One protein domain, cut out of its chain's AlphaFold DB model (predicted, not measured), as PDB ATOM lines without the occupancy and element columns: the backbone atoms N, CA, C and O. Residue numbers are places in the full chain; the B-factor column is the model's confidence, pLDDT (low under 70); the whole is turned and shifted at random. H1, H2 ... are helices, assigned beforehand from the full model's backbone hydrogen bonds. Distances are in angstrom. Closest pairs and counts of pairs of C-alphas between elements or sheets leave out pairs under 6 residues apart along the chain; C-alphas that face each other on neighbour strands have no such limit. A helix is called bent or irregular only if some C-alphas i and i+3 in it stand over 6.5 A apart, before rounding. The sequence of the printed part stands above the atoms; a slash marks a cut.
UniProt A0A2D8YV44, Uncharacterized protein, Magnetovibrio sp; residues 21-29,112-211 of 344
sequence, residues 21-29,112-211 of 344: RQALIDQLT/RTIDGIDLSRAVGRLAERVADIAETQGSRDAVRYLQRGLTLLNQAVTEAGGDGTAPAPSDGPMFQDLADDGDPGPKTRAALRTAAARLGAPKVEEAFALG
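This is residues 21 to 29 and 112 to 211 of the 344 residues of an uncharacterized protein of Magnetovibrio sp (UniProt A0A2D8YV44). The bent helix H4 fills the opening of a V made by H2 and H3, which meet where H2 ends and H3 begins; its two arms, H4a and H4b, both pack on H2 and H3. H1 packs on H2, and a long loop, residues 161 to 185, leaves the far end of H3 and folds back to the start of H4. The printed part has 109 residues with four named helices, H1, H2, H3 and H4 along the chain, and no named strand: the class is all helix. It is compact, with a radius of gyration of the C-alphas of 13.5 A, yet its spans of 43 by 28 by 22 A make it only just elongated.

H4, residues 186 to 211, was assigned as one helix by its hydrogen bonds but is bent: C-alphas 198 and 201 are 9.3 A apart. Its arms, H4a, residues 186 to 198, and H4b, residues 201 to 211, stand at a steep tilt of 52 degrees. H4b touches H3, residues 139 to 160, through residues 144 to 153 of H3 alone; the closest C-alphas, of Gly 149 and Gly 211, are 4.2 A apart, and the lines are only just about perpendicular at 71 degrees. H4a touches H3 at a steep tilt of 49 degrees, closest at the C-alphas of Gln 147 and Thr 188, 6.6 A. H2, residues 119 to 137, touches H4b at a shallow tilt of 27 degrees, the same way, with the C-alphas of Ala 122 and Ala 201 closest at 6.1 A. H2 and H3 touch at a steep tilt of 52 degrees, opposite ways; their closest C-alphas, of Ala 134 and Ala 142, are 5.1 A apart. H1, residues 21 to 29, touches H2 at a steep tilt of 40 degrees, opposite ways, with the C-alphas of Ile 25 and Ala 127 closest at 5.2 A. H1 and H4b are apart. The helix packing is mostly crossed. Every O i to N i+4 pair is within hydrogen-bond range in H1, H3, H4a and H4b; in H2 14 of 15 are.

H4a is 18.1 A long and H4b 15.3 A, ending at C-alpha 211 (171.781, 146.109, 245.569). H3 is 31.7 A long and H2 26.6 A, from C-alpha 119 (160.395, 128.491, 238.703). H1, 12.4 A long, begins at C-alpha 21 (159.551, 147.092, 229.659).

The C-alphas farthest apart, of Gln 22 and Gly 164, are 43.5 A apart. Residues 30 to 111 are not printed, and C-alphas 29 and 112 are 14.9 A apart across this cut. The link from H2 to H3 is tight; that from H3 to H4 is long. The mean pLDDT of the printed part is 88.6, and residues 161 to 172 are under 70.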
ATOM      1  N   ARG A  21     159.791 147.936 228.484       95.12
ATOM      2  CA  ARG A  21     159.551 147.092 229.659       95.12
ATOM      3  C   ARG A  21     159.514 145.611 229.290       95.12
ATOM      4  O   ARG A  21     160.129 144.796 229.975       95.12
ATOM      5  N   GLN A  22     158.815 145.271 228.205       95.56
ATOM      6  CA  GLN A  22     158.626 143.881 227.801       95.56
ATOM      7  C   GLN A  22     159.941 143.276 227.316       95.56
ATOM      8  O   GLN A  22     160.277 142.169 227.723       95.56
ATOM      9  N   ALA A  23     160.740 144.022 226.548       94.88
ATOM     10  CA  ALA A  23     162.044 143.540 226.108       94.88
ATOM     11  C   ALA A  23     162.987 143.221 227.279       94.88
ATOM     12  O   ALA A  23     163.737 142.248 227.201       94.88
ATOM     13  N   LEU A  24     162.961 143.999 228.369       95.69
ATOM     14  CA  LEU A  24     163.759 143.689 229.561       95.69
ATOM     15  C   LEU A  24     163.262 142.418 230.266       95.69
ATOM     16  O   LEU A  24     164.076 141.586 230.670       95.69
ATOM     17  N   ILE A  25     161.944 142.244 230.387       97.00
ATOM     18  CA  ILE A  25     161.351 141.032 230.969       97.00
ATOM     19  C   ILE A  25     161.719 139.809 230.127       97.00
ATOM     20  O   ILE A  25     162.206 138.817 230.668       97.00
ATOM     21  N   ASP A  26     161.571 139.891 228.807       95.88
ATOM     22  CA  ASP A  26     161.919 138.814 227.877       95.88
ATOM     23  C   ASP A  26     163.417 138.492 227.920       95.88
ATOM     24  O   ASP A  26     163.822 137.335 227.791       95.88
ATOM     25  N   GLN A  27     164.269 139.503 228.126       94.94
ATOM     26  CA  GLN A  27     165.694 139.288 228.350       94.94
ATOM     27  C   GLN A  27     165.932 138.510 229.640       94.94
ATOM     28  O   GLN A  27     166.548 137.455 229.575       94.94
ATOM     29  N   LEU A  28     165.432 138.977 230.786       95.00
ATOM     30  CA  LEU A  28     165.659 138.347 232.094       95.00
ATOM     31  C   LEU A  28     165.058 136.936 232.198       95.00
ATOM     32  O   LEU A  28     165.645 136.062 232.834       95.00
ATOM     33  N   THR A  29     163.916 136.699 231.552       94.69
ATOM     34  CA  THR A  29     163.200 135.412 231.571       94.69
ATOM     35  C   THR A  29     163.672 134.432 230.501       94.69
ATOM     36  O   THR A  29     163.292 133.262 230.538       94.69
ATOM     37  N   ARG A 112     160.755 123.912 240.340       92.75
ATOM     38  CA  ARG A 112     160.043 124.640 241.394       92.75
ATOM     39  C   ARG A 112     161.015 125.344 242.330       92.75
ATOM     40  O   ARG A 112     162.137 124.884 242.517       92.75
ATOM     41  N   THR A 113     160.575 126.455 242.906       90.69
ATOM     42  CA  THR A 113     161.262 127.113 244.019       90.69
ATOM     43  C   THR A 113     161.130 126.284 245.295       90.69
ATOM     44  O   THR A 113     160.287 125.386 245.375       90.69
ATOM     45  N   ILE A 114     161.915 126.623 246.320       87.50
ATOM     46  CA  ILE A 114     161.805 126.027 247.661       87.50
ATOM     47  C   ILE A 114     160.386 126.133 248.257       87.50
ATOM     48  O   ILE A 114     159.949 125.236 248.971       87.50
ATOM     49  N   ASP A 115     159.629 127.165 247.874       85.56
ATOM     50  CA  ASP A 115     158.227 127.377 248.271       85.56
ATOM     51  C   ASP A 115     157.215 126.580 247.417       85.56
ATOM     52  O   ASP A 115     156.002 126.754 247.539       85.56
ATOM     53  N   GLY A 116     157.690 125.740 246.492       89.50
ATOM     54  CA  GLY A 116     156.860 124.917 245.609       89.50
ATOM     55  C   GLY A 116     156.231 125.658 244.423       89.50
ATOM     56  O   GLY A 116     155.395 125.083 243.721       89.50
ATOM     57  N   ILE A 117     156.616 126.911 244.169       92.44
ATOM     58  CA  ILE A 117     156.123 127.713 243.039       92.44
ATOM     59  C   ILE A 117     156.877 127.311 241.769       92.44
ATOM     60  O   ILE A 117     158.076 127.072 241.819       92.44
ATOM     61  N   ASP A 118     156.202 127.271 240.619       93.81
ATOM     62  CA  ASP A 118     156.867 127.096 239.320       93.81
ATOM     63  C   ASP A 118     157.993 128.130 239.117       93.81
ATOM     64  O   ASP A 118     157.777 129.339 239.259       93.81
ATOM     65  N   LEU A 119     159.198 127.654 238.786       94.12
ATOM     66  CA  LEU A 119     160.395 128.491 238.703       94.12
ATOM     67  C   LEU A 119     160.270 129.566 237.619       94.12
ATOM     68  O   LEU A 119     160.639 130.715 237.854       94.12
ATOM     69  N   SER A 120     159.694 129.231 236.460       93.44
ATOM     70  CA  SER A 120     159.503 130.195 235.368       93.44
ATOM     71  C   SER A 120     158.578 131.328 235.798       93.44
ATOM     72  O   SER A 120     158.853 132.499 235.535       93.44
ATOM     73  N   ARG A 121     157.505 131.001 236.531       95.00
ATOM     74  CA  ARG A 121     156.604 132.000 237.116       95.00
ATOM     75  C   ARG A 121     157.309 132.874 238.156       95.00
ATOM     76  O   ARG A 121     157.091 134.083 238.156       95.00
ATOM     77  N   ALA A 122     158.119 132.289 239.037       95.44
ATOM     78  CA  ALA A 122     158.863 133.045 240.045       95.44
ATOM     79  C   ALA A 122     159.854 134.027 239.395       95.44
ATOM     80  O   ALA A 122     159.855 135.211 239.724       95.44
ATOM     81  N   VAL A 123     160.622 133.564 238.405       96.56
ATOM     82  CA  VAL A 123     161.557 134.397 237.633       96.56
ATOM     83  C   VAL A 123     160.822 135.488 236.853       96.56
ATOM     84  O   VAL A 123     161.299 136.617 236.811       96.56
ATOM     85  N   GLY A 124     159.646 135.193 236.289       96.94
ATOM     86  CA  GLY A 124     158.802 136.187 235.620       96.94
ATOM     87  C   GLY A 124     158.405 137.346 236.535       96.94
ATOM     88  O   GLY A 124     158.594 138.503 236.169       96.94
ATOM     89  N   ARG A 125     157.950 137.052 237.761       96.38
ATOM     90  CA  ARG A 125     157.604 138.089 238.754       96.38
ATOM     91  C   ARG A 125     158.817 138.918 239.174       96.38
ATOM     92  O   ARG A 125     158.733 140.139 239.272       96.38
ATOM     93  N   LEU A 126     159.963 138.269 239.376       97.44
ATOM     94  CA  LEU A 126     161.215 138.964 239.685       97.44
ATOM     95  C   LEU A 126     161.646 139.875 238.525       97.44
ATOM     96  O   LEU A 126     162.075 141.004 238.752       97.44
ATOM     97  N   ALA A 127     161.496 139.419 237.281       97.44
ATOM     98  CA  ALA A 127     161.796 140.212 236.094       97.44
ATOM     99  C   ALA A 127     160.866 141.427 235.958       97.44
ATOM    100  O   ALA A 127     161.344 142.521 235.660       97.44
ATOM    101  N   GLU A 128     159.569 141.267 236.232       97.38
ATOM    102  CA  GLU A 128     158.615 142.381 236.312       97.38
ATOM    103  C   GLU A 128     159.047 143.404 237.363       97.38
ATOM    104  O   GLU A 128     159.103 144.595 237.069       97.38
ATOM    105  N   ARG A 129     159.460 142.945 238.549       95.81
ATOM    106  CA  ARG A 129     159.924 143.825 239.624       95.81
ATOM    107  C   ARG A 129     161.174 144.619 239.242       95.81
ATOM    108  O   ARG A 129     161.280 145.806 239.554       95.81
ATOM    109  N   VAL A 130     162.121 143.987 238.549       97.06
ATOM    110  CA  VAL A 130     163.300 144.676 237.998       97.06
ATOM    111  C   VAL A 130     162.878 145.687 236.930       97.06
ATOM    112  O   VAL A 130     163.421 146.792 236.889       97.06
ATOM    113  N   ALA A 131     161.890 145.347 236.101       96.62
ATOM    114  CA  ALA A 131     161.373 146.231 235.066       96.62
ATOM    115  C   ALA A 131     160.654 147.465 235.637       96.62
ATOM    116  O   ALA A 131     160.879 148.564 235.138       96.62
ATOM    117  N   ASP A 132     159.895 147.327 236.724       94.56
ATOM    118  CA  ASP A 132     159.249 148.459 237.407       94.56
ATOM    119  C   ASP A 132     160.286 149.469 237.930       94.56
ATOM    120  O   ASP A 132     160.133 150.687 237.819       94.56
ATOM    121  N   ILE A 133     161.412 148.973 238.454       93.62
ATOM    122  CA  ILE A 133     162.533 149.829 238.856       93.62
ATOM    123  C   ILE A 133     163.218 150.449 237.634       93.62
ATOM    124  O   ILE A 133     163.577 151.630 237.664       93.62
ATOM    125  N   ALA A 134     163.366 149.694 236.547       94.62
ATOM    126  CA  ALA A 134     163.956 150.180 235.306       94.62
ATOM    127  C   ALA A 134     163.161 151.326 234.656       94.62
ATOM    128  O   ALA A 134     163.782 152.194 234.039       94.62
ATOM    129  N   GLU A 135     161.836 151.384 234.827       92.38
ATOM    130  CA  GLU A 135     161.012 152.501 234.338       92.38
ATOM    131  C   GLU A 135     161.426 153.846 234.947       92.38
ATOM    132  O   GLU A 135     161.419 154.872 234.265       92.38
ATOM    133  N   THR A 136     161.817 153.843 236.224       89.50
ATOM    134  CA  THR A 136     162.141 155.069 236.971       89.50
ATOM    135  C   THR A 136     163.636 155.366 237.021       89.50
ATOM    136  O   THR A 136     164.032 156.531 236.990       89.50
ATOM    137  N   GLN A 137     164.475 154.330 237.094       89.19
ATOM    138  CA  GLN A 137     165.921 154.446 237.326       89.19
ATOM    139  C   GLN A 137     166.766 154.024 236.116       89.19
ATOM    140  O   GLN A 137     167.975 154.230 236.111       89.19
ATOM    141  N   GLY A 138     166.141 153.503 235.060       93.19
ATOM    142  CA  GLY A 138     166.808 153.037 233.849       93.19
ATOM    143  C   GLY A 138     167.184 151.553 233.903       93.19
ATOM    144  O   GLY A 138     167.671 151.044 234.910       93.19
ATOM    145  N   SER A 139     167.002 150.867 232.769       94.12
ATOM    146  CA  SER A 139     167.242 149.419 232.611       94.12
ATOM    147  C   SER A 139     168.615 148.967 233.100       94.12
ATOM    148  O   SER A 139     168.727 148.050 233.911       94.12
ATOM    149  N   ARG A 140     169.670 149.664 232.665       95.50
ATOM    150  CA  ARG A 140     171.044 149.294 233.003       95.50
ATOM    151  C   ARG A 140     171.297 149.340 234.507       95.50
ATOM    152  O   ARG A 140     171.942 148.447 235.042       95.50
ATOM    153  N   ASP A 141     170.791 150.363 235.187       95.12
ATOM    154  CA  ASP A 141     170.995 150.502 236.625       95.12
ATOM    155  C   ASP A 141     170.141 149.499 237.408       95.12
ATOM    156  O   ASP A 141     170.657 148.879 238.334       95.12
ATOM    157  N   ALA A 142     168.904 149.227 236.979       96.69
ATOM    158  CA  ALA A 142     168.081 148.169 237.565       96.69
ATOM    159  C   ALA A 142     168.764 146.791 237.487       96.69
ATOM    160  O   ALA A 142     168.837 146.076 238.484       96.69
ATOM    161  N   VAL A 143     169.345 146.437 236.338       97.75
ATOM    162  CA  VAL A 143     170.088 145.175 236.190       97.75
ATOM    163  C   VAL A 143     171.343 145.154 237.065       97.75
ATOM    164  O   VAL A 143     171.618 144.142 237.703       97.75
ATOM    165  N   ARG A 144     172.068 146.271 237.183       97.81
ATOM    166  CA  ARG A 144     173.208 146.380 238.108       97.81
ATOM    167  C   ARG A 144     172.810 146.165 239.561       97.81
ATOM    168  O   ARG A 144     173.527 145.508 240.312       97.81
ATOM    169  N   TYR A 145     171.664 146.700 239.975       97.31
ATOM    170  CA  TYR A 145     171.147 146.470 241.321       97.31
ATOM    171  C   TYR A 145     170.855 144.985 241.549       97.31
ATOM    172  O   TYR A 145     171.242 144.448 242.585       97.31
ATOM    173  N   LEU A 146     170.263 144.304 240.562       98.06
ATOM    174  CA  LEU A 146     170.063 142.854 240.611       98.06
ATOM    175  C   LEU A 146     171.396 142.105 240.716       98.06
ATOM    176  O   LEU A 146     171.552 141.279 241.609       98.06
ATOM    177  N   GLN A 147     172.368 142.417 239.857       97.81
ATOM    178  CA  GLN A 147     173.686 141.774 239.848       97.81
ATOM    179  C   GLN A 147     174.397 141.922 241.200       97.81
ATOM    180  O   GLN A 147     174.846 140.932 241.775       97.81
ATOM    181  N   ARG A 148     174.442 143.137 241.761       97.12
ATOM    182  CA  ARG A 148     175.037 143.390 243.086       97.12
ATOM    183  C   ARG A 148     174.309 142.647 244.198       97.12
ATOM    184  O   ARG A 148     174.968 142.095 245.080       97.12
ATOM    185  N   GLY A 149     172.978 142.643 244.146       96.88
ATOM    186  CA  GLY A 149     172.126 141.930 245.086       96.88
ATOM    187  C   GLY A 149     172.397 140.431 245.084       96.88
ATOM    188  O   GLY A 149     172.693 139.855 246.126       96.88
ATOM    189  N   LEU A 150     172.384 139.807 243.907       97.19
ATOM    190  CA  LEU A 150     172.693 138.387 243.744       97.19
ATOM    191  C   LEU A 150     174.103 138.051 244.250       97.19
ATOM    192  O   LEU A 150     174.269 137.051 244.943       97.19
ATOM    193  N   THR A 151     175.100 138.900 243.988       95.88
ATOM    194  CA  THR A 151     176.457 138.713 244.525       95.88
ATOM    195  C   THR A 151     176.491 138.805 246.058       95.88
ATOM    196  O   THR A 151     177.158 137.993 246.690       95.88
ATOM    197  N   LEU A 152     175.769 139.751 246.680       94.81
ATOM    198  CA  LEU A 152     175.629 139.818 248.150       94.81
ATOM    199  C   LEU A 152     175.006 138.543 248.715       94.81
ATOM    200  O   LEU A 152     175.509 137.984 249.684       94.81
ATOM    201  N   LEU A 153     173.921 138.083 248.097       94.50
ATOM    202  CA  LEU A 153     173.194 136.896 248.530       94.50
ATOM    203  C   LEU A 153     174.061 135.636 248.427       94.50
ATOM    204  O   LEU A 153     174.093 134.831 249.350       94.50
ATOM    205  N   ASN A 154     174.801 135.492 247.327       93.25
ATOM    206  CA  ASN A 154     175.725 134.383 247.103       93.25
ATOM    207  C   ASN A 154     176.831 134.328 248.165       93.25
ATOM    208  O   ASN A 154     177.126 133.262 248.703       93.25
ATOM    209  N   GLN A 155     177.407 135.485 248.501       90.94
ATOM    210  CA  GLN A 155     178.417 135.598 249.553       90.94
ATOM    211  C   GLN A 155     177.833 135.242 250.919       90.94
ATOM    212  O   GLN A 155     178.405 134.413 251.616       90.94
ATOM    213  N   ALA A 156     176.660 135.779 251.261       89.94
ATOM    214  CA  ALA A 156     176.004 135.494 252.533       89.94
ATOM    215  C   ALA A 156     175.689 133.999 252.719       89.94
ATOM    216  O   ALA A 156     175.912 133.460 253.800       89.94
ATOM    217  N   VAL A 157     175.221 133.313 251.670       87.56
ATOM    218  CA  VAL A 157     174.999 131.855 251.708       87.56
ATOM    219  C   VAL A 157     176.313 131.094 251.880       87.56
ATOM    220  O   VAL A 157     176.377 130.150 252.664       87.56
ATOM    221  N   THR A 158     177.366 131.514 251.176       84.81
ATOM    222  CA  THR A 158     178.690 130.878 251.266       84.81
ATOM    223  C   THR A 158     179.285 131.029 252.669       84.81
ATOM    224  O   THR A 158     179.846 130.076 253.200       84.81
ATOM    225  N   GLU A 159     179.131 132.204 253.286       83.62
ATOM    226  CA  GLU A 159     179.554 132.466 254.666       83.62
ATOM    227  C   GLU A 159     178.761 131.608 255.664       83.62
ATOM    228  O   GLU A 159     179.361 130.943 256.504       83.62
ATOM    229  N   ALA A 160     177.432 131.548 255.531       77.12
ATOM    230  CA  ALA A 160     176.574 130.775 256.432       77.12
ATOM    231  C   ALA A 160     176.849 129.258 256.383       77.12
ATOM    232  O   ALA A 160     176.707 128.569 257.393       77.12
ATOM    233  N   GLY A 161     177.272 128.725 255.230       59.59
ATOM    234  CA  GLY A 161     177.667 127.319 255.084       59.59
ATOM    235  C   GLY A 161     178.982 126.951 255.788       59.59
ATOM    236  O   GLY A 161     179.237 125.768 256.012       59.59
ATOM    237  N   GLY A 162     179.806 127.939 256.159       54.97
ATOM    238  CA  GLY A 162     181.084 127.735 256.850       54.97
ATOM    239  C   GLY A 162     180.973 127.534 258.366       54.97
ATOM    240  O   GLY A 162     181.908 127.013 258.971       54.97
ATOM    241  N   ASP A 163     179.837 127.893 258.975       49.09
ATOM    242  CA  ASP A 163     179.676 127.943 260.437       49.09
ATOM    243  C   ASP A 163     179.248 126.603 261.078       49.09
ATOM    244  O   ASP A 163     179.083 126.507 262.294       49.09
ATOM    245  N   GLY A 164     179.121 125.528 260.289       43.28
ATOM    246  CA  GLY A 164     179.021 124.144 260.786       43.28
ATOM    247  C   GLY A 164     177.723 123.756 261.513       43.28
ATOM    248  O   GLY A 164     177.630 122.629 261.999       43.28
ATOM    249  N   THR A 165     176.721 124.639 261.594       39.47
ATOM    250  CA  THR A 165     175.468 124.400 262.340       39.47
ATOM    251  C   THR A 165     174.274 123.950 261.490       39.47
ATOM    252  O   THR A 165     173.295 123.473 262.059       39.47
ATOM    253  N   ALA A 166     174.349 124.023 260.157       38.44
ATOM    254  CA  ALA A 166     173.278 123.599 259.249       38.44
ATOM    255  C   ALA A 166     173.684 122.364 258.416       38.44
ATOM    256  O   ALA A 166     174.861 122.229 258.067       38.44
ATOM    257  N   PRO A 167     172.748 121.460 258.048       36.12
ATOM    258  CA  PRO A 167     173.018 120.414 257.067       36.12
ATOM    259  C   PRO A 167     173.364 121.085 255.730       36.12
ATOM    260  O   PRO A 167     172.501 121.646 255.059       36.12
ATOM    261  N   ALA A 168     174.654 121.090 255.405       35.53
ATOM    262  CA  ALA A 168     175.248 121.884 254.340       35.53
ATOM    263  C   ALA A 168     174.559 121.691 252.977       35.53
ATOM    264  O   ALA A 168     174.565 120.578 252.442       35.53
ATOM    265  N   PRO A 169     174.070 122.763 252.328       43.78
ATOM    266  CA  PRO A 169     173.939 122.777 250.888       43.78
ATOM    267  C   PRO A 169     175.240 123.327 250.276       43.78
ATOM    268  O   PRO A 169     175.438 124.533 250.176       43.78
ATOM    269  N   SER A 170     176.082 122.397 249.809       48.50
ATOM    270  CA  SER A 170     177.224 122.536 248.879       48.50
ATOM    271  C   SER A 170     178.515 123.250 249.326       48.50
ATOM    272  O   SER A 170     178.507 124.377 249.804       48.50
ATOM    273  N   ASP A 171     179.640 122.581 249.038       56.38
ATOM    274  CA  ASP A 171     181.019 123.085 249.014       56.38
ATOM    275  C   ASP A 171     181.178 124.308 248.083       56.38
ATOM    276  O   ASP A 171     181.582 124.178 246.923       56.38
ATOM    277  N   GLY A 172     180.863 125.507 248.575       65.62
ATOM    278  CA  GLY A 172     181.168 126.771 247.900       65.62
ATOM    279  C   GLY A 172     179.955 127.548 247.365       65.62
ATOM    280  O   GLY A 172     178.812 127.263 247.723       65.62
ATOM    281  N   PRO A 173     180.195 128.586 246.542       81.88
ATOM    282  CA  PRO A 173     179.159 129.526 246.125       81.88
ATOM    283  C   PRO A 173     178.098 128.880 245.225       81.88
ATOM    284  O   PRO A 173     178.387 127.974 244.444       81.88
ATOM    285  N   MET A 174     176.865 129.399 245.273       85.44
ATOM    286  CA  MET A 174     175.757 128.932 244.425       85.44
ATOM    287  C   MET A 174     176.006 129.195 242.937       85.44
ATOM    288  O   MET A 174     175.517 128.459 242.082       85.44
ATOM    289  N   PHE A 175     176.721 130.276 242.626       88.12
ATOM    290  CA  PHE A 175     177.107 130.672 241.276       88.12
ATOM    291  C   PHE A 175     178.381 131.524 241.312       88.12
ATOM    292  O   PHE A 175     178.797 132.004 242.364       88.12
ATOM    293  N   GLN A 176     179.019 131.711 240.156       86.12
ATOM    294  CA  GLN A 176     180.176 132.602 240.031       86.12
ATOM    295  C   GLN A 176     179.777 134.067 240.231       86.12
ATOM    296  O   GLN A 176     178.663 134.464 239.883       86.12
ATOM    297  N   ASP A 177     180.718 134.881 240.709       86.56
ATOM    298  CA  ASP A 177     180.512 136.320 240.856       86.56
ATOM    299  C   ASP A 177     180.081 136.978 239.541       86.56
ATOM    300  O   ASP A 177     180.614 136.710 238.457       86.56
ATOM    301  N   LEU A 178     179.096 137.866 239.660       93.75
ATOM    302  CA  LEU A 178     178.531 138.592 238.534       93.75
ATOM    303  C   LEU A 178     179.288 139.897 238.295       93.75
ATOM    304  O   LEU A 178     179.632 140.623 239.230       93.75
ATOM    305  N   ALA A 179     179.493 140.220 237.018       93.31
ATOM    306  CA  ALA A 179     179.926 141.551 236.623       93.31
ATOM    307  C   ALA A 179     178.799 142.570 236.863       93.31
ATOM    308  O   ALA A 179     177.626 142.262 236.689       93.31
ATOM    309  N   ASP A 180     179.170 143.795 237.227       92.12
ATOM    310  CA  ASP A 180     178.265 144.932 237.455       92.12
ATOM    311  C   ASP A 180     178.145 145.801 236.183       92.12
ATOM    312  O   ASP A 180     178.389 147.017 236.154       92.12
ATOM    313  N   ASP A 181     177.865 145.147 235.058       94.06
ATOM    314  CA  ASP A 181     177.853 145.758 233.726       94.06
ATOM    315  C   ASP A 181     176.477 146.313 233.325       94.06
ATOM    316  O   ASP A 181     176.416 147.239 232.497       94.06
ATOM    317  N   GLY A 182     175.413 145.843 233.982       95.12
ATOM    318  CA  GLY A 182     174.020 146.156 233.685       95.12
ATOM    319  C   GLY A 182     173.467 145.437 232.457       95.12
ATOM    320  O   GLY A 182     172.459 145.886 231.914       95.12
ATOM    321  N   ASP A 183     174.127 144.366 232.009       94.56
ATOM    322  CA  ASP A 183     173.636 143.469 230.965       94.56
ATOM    323  C   ASP A 183     173.097 142.177 231.609       94.56
ATOM    324  O   ASP A 183     173.836 141.450 232.289       94.56
ATOM    325  N   PRO A 184     171.807 141.842 231.430       93.12
ATOM    326  CA  PRO A 184     171.245 140.609 231.955       93.12
ATOM    327  C   PRO A 184     171.656 139.412 231.083       93.12
ATOM    328  O   PRO A 184     170.791 138.701 230.582       93.12
ATOM    329  N   GLY A 185     172.961 139.188 230.884       93.75
ATOM    330  CA  GLY A 185     173.533 138.088 230.102       93.75
ATOM    331  C   GLY A 185     173.322 136.697 230.729       93.75
ATOM    332  O   GLY A 185     172.752 136.593 231.819       93.75
ATOM    333  N   PRO A 186     173.809 135.615 230.083       92.75
ATOM    334  CA  PRO A 186     173.547 134.239 230.522       92.75
ATOM    335  C   PRO A 186     173.894 133.979 231.993       92.75
ATOM    336  O   PRO A 186     173.099 133.392 232.716       92.75
ATOM    337  N   LYS A 187     175.025 134.510 232.484       92.62
ATOM    338  CA  LYS A 187     175.432 134.355 233.891       92.62
ATOM    339  C   LYS A 187     174.463 135.023 234.871       92.62
ATOM    340  O   LYS A 187     174.112 134.420 235.878       92.62
ATOM    341  N   THR A 188     174.000 136.238 234.571       95.81
ATOM    342  CA  THR A 188     173.022 136.957 235.407       95.81
ATOM    343  C   THR A 188     171.696 136.195 235.463       95.81
ATOM    344  O   THR A 188     171.113 136.044 236.534       95.81
ATOM    345  N   ARG A 189     171.234 135.672 234.320       95.69
ATOM    346  CA  ARG A 189     169.983 134.899 234.224       95.69
ATOM    347  C   ARG A 189     170.080 133.549 234.923       95.69
ATOM    348  O   ARG A 189     169.128 133.144 235.588       95.69
ATOM    349  N   ALA A 190     171.223 132.880 234.806       92.94
ATOM    350  CA  ALA A 190     171.500 131.641 235.513       92.94
ATOM    351  C   ALA A 190     171.531 131.863 237.032       92.94
ATOM    352  O   ALA A 190     170.847 131.163 237.771       92.94
ATOM    353  N   ALA A 191     172.234 132.899 237.499       94.88
ATOM    354  CA  ALA A 191     172.274 133.267 238.912       94.88
ATOM    355  C   ALA A 191     170.883 133.611 239.470       94.88
ATOM    356  O   ALA A 191     170.531 133.152 240.556       94.88
ATOM    357  N   LEU A 192     170.068 134.358 238.713       96.62
ATOM    358  CA  LEU A 192     168.685 134.672 239.081       96.62
ATOM    359  C   LEU A 192     167.843 133.400 239.263       96.62
ATOM    360  O   LEU A 192     167.165 133.258 240.279       96.62
ATOM    361  N   ARG A 193     167.909 132.462 238.308       95.44
ATOM    362  CA  ARG A 193     167.209 131.169 238.391       95.44
ATOM    363  C   ARG A 193     167.682 130.336 239.569       95.44
ATOM    364  O   ARG A 193     166.853 129.868 240.341       95.44
ATOM    365  N   THR A 194     168.993 130.187 239.734       93.19
ATOM    366  CA  THR A 194     169.582 129.409 240.826       93.19
ATOM    367  C   THR A 194     169.185 129.977 242.186       93.19
ATOM    368  O   THR A 194     168.771 129.219 243.063       93.19
ATOM    369  N   ALA A 195     169.246 131.301 242.359       94.25
ATOM    370  CA  ALA A 195     168.827 131.955 243.593       94.25
ATOM    371  C   ALA A 195     167.322 131.775 243.845       94.25
ATOM    372  O   ALA A 195     166.934 131.373 244.940       94.25
ATOM    373  N   ALA A 196     166.476 131.990 242.832       95.00
ATOM    374  CA  ALA A 196     165.030 131.810 242.955       95.00
ATOM    375  C   ALA A 196     164.647 130.352 243.265       95.00
ATOM    376  O   ALA A 196     163.751 130.108 244.072       95.00
ATOM    377  N   ALA A 197     165.336 129.380 242.665       92.38
ATOM    378  CA  ALA A 197     165.114 127.961 242.913       92.38
ATOM    379  C   ALA A 197     165.489 127.572 244.350       92.38
ATOM    380  O   ALA A 197     164.679 126.979 245.060       92.38
ATOM    381  N   ARG A 198     166.702 127.939 244.788       90.50
ATOM    382  CA  ARG A 198     167.264 127.511 246.079       90.50
ATOM    383  C   ARG A 198     166.722 128.282 247.279       90.50
ATOM    384  O   ARG A 198     166.616 127.705 248.353       90.50
ATOM    385  N   LEU A 199     166.423 129.570 247.112       91.75
ATOM    386  CA  LEU A 199     166.110 130.485 248.217       91.75
ATOM    387  C   LEU A 199     164.713 131.108 248.120       91.75
ATOM    388  O   LEU A 199     164.286 131.793 249.046       91.75
ATOM    389  N   GLY A 200     164.007 130.888 247.011       92.62
ATOM    390  CA  GLY A 200     162.703 131.489 246.762       92.62
ATOM    391  C   GLY A 200     162.790 132.923 246.236       92.62
ATOM    392  O   GLY A 200     163.822 133.596 246.302       92.62
ATOM    393  N   ALA A 201     161.671 133.405 245.692       94.06
ATOM    394  CA  ALA A 201     161.565 134.774 245.189       94.06
ATOM    395  C   ALA A 201     161.778 135.850 246.277       94.06
ATOM    396  O   ALA A 201     162.509 136.801 245.993       94.06
ATOM    397  N   PRO A 202     161.258 135.707 247.519       93.44
ATOM    398  CA  PRO A 202     161.437 136.728 248.555       93.44
ATOM    399  C   PRO A 202     162.908 137.058 248.837       93.44
ATOM    400  O   PRO A 202     163.279 138.228 248.901       93.44
ATOM    401  N   LYS A 203     163.786 136.046 248.898       94.19
ATOM    402  CA  LYS A 203     165.227 136.261 249.116       94.19
ATOM    403  C   LYS A 203     165.910 136.992 247.965       94.19
ATOM    404  O   LYS A 203     166.833 137.772 248.192       94.19
ATOM    405  N   VAL A 204     165.453 136.784 246.733       96.44
ATOM    406  CA  VAL A 204     165.961 137.538 245.583       96.44
ATOM    407  C   VAL A 204     165.490 138.995 245.629       96.44
ATOM    408  O   VAL A 204     166.267 139.885 245.290       96.44
ATOM    409  N   GLU A 205     164.265 139.266 246.082       96.69
ATOM    410  CA  GLU A 205     163.760 140.636 246.252       96.69
ATOM    411  C   GLU A 205     164.498 141.397 247.362       96.69
ATOM    412  O   GLU A 205     164.906 142.542 247.154       96.69
ATOM    413  N   GLU A 206     164.751 140.747 248.501       96.94
ATOM    414  CA  GLU A 206     165.600 141.266 249.583       96.94
ATOM    415  C   GLU A 206     167.002 141.626 249.065       96.94
ATOM    416  O   GLU A 206     167.509 142.731 249.281       96.94
ATOM    417  N   ALA A 207     167.615 140.712 248.310       96.88
ATOM    418  CA  ALA A 207     168.918 140.920 247.694       96.88
ATOM    419  C   ALA A 207     168.904 142.072 246.677       96.88
ATOM    420  O   ALA A 207     169.799 142.921 246.675       96.88
ATOM    421  N   PHE A 208     167.870 142.153 245.840       97.81
ATOM    422  CA  PHE A 208     167.684 143.243 244.890       97.81
ATOM    423  C   PHE A 208     167.569 144.600 245.599       97.81
ATOM    424  O   PHE A 208     168.230 145.561 245.197       97.81
ATOM    425  N   ALA A 209     166.810 144.679 246.697       97.06
ATOM    426  CA  ALA A 209     166.712 145.876 247.530       97.06
ATOM    427  C   ALA A 209     168.070 146.287 248.123       97.06
ATOM    428  O   ALA A 209     168.435 147.464 248.064       97.06
ATOM    429  N   LEU A 210     168.870 145.330 248.605       97.62
ATOM    430  CA  LEU A 210     170.238 145.599 249.065       97.62
ATOM    431  C   LEU A 210     171.126 146.152 247.940       97.62
ATOM    432  O   LEU A 210     171.850 147.125 248.153       97.62
ATOM    433  N   GLY A 211     171.037 145.603 246.726       97.06
ATOM    434  CA  GLY A 211     171.781 146.109 245.569       97.06
ATOM    435  C   GLY A 211     171.409 147.548 245.181       97.06
ATOM    436  O   GLY A 211     172.285 148.341 244.813       97.06
TER     437      GLY A 211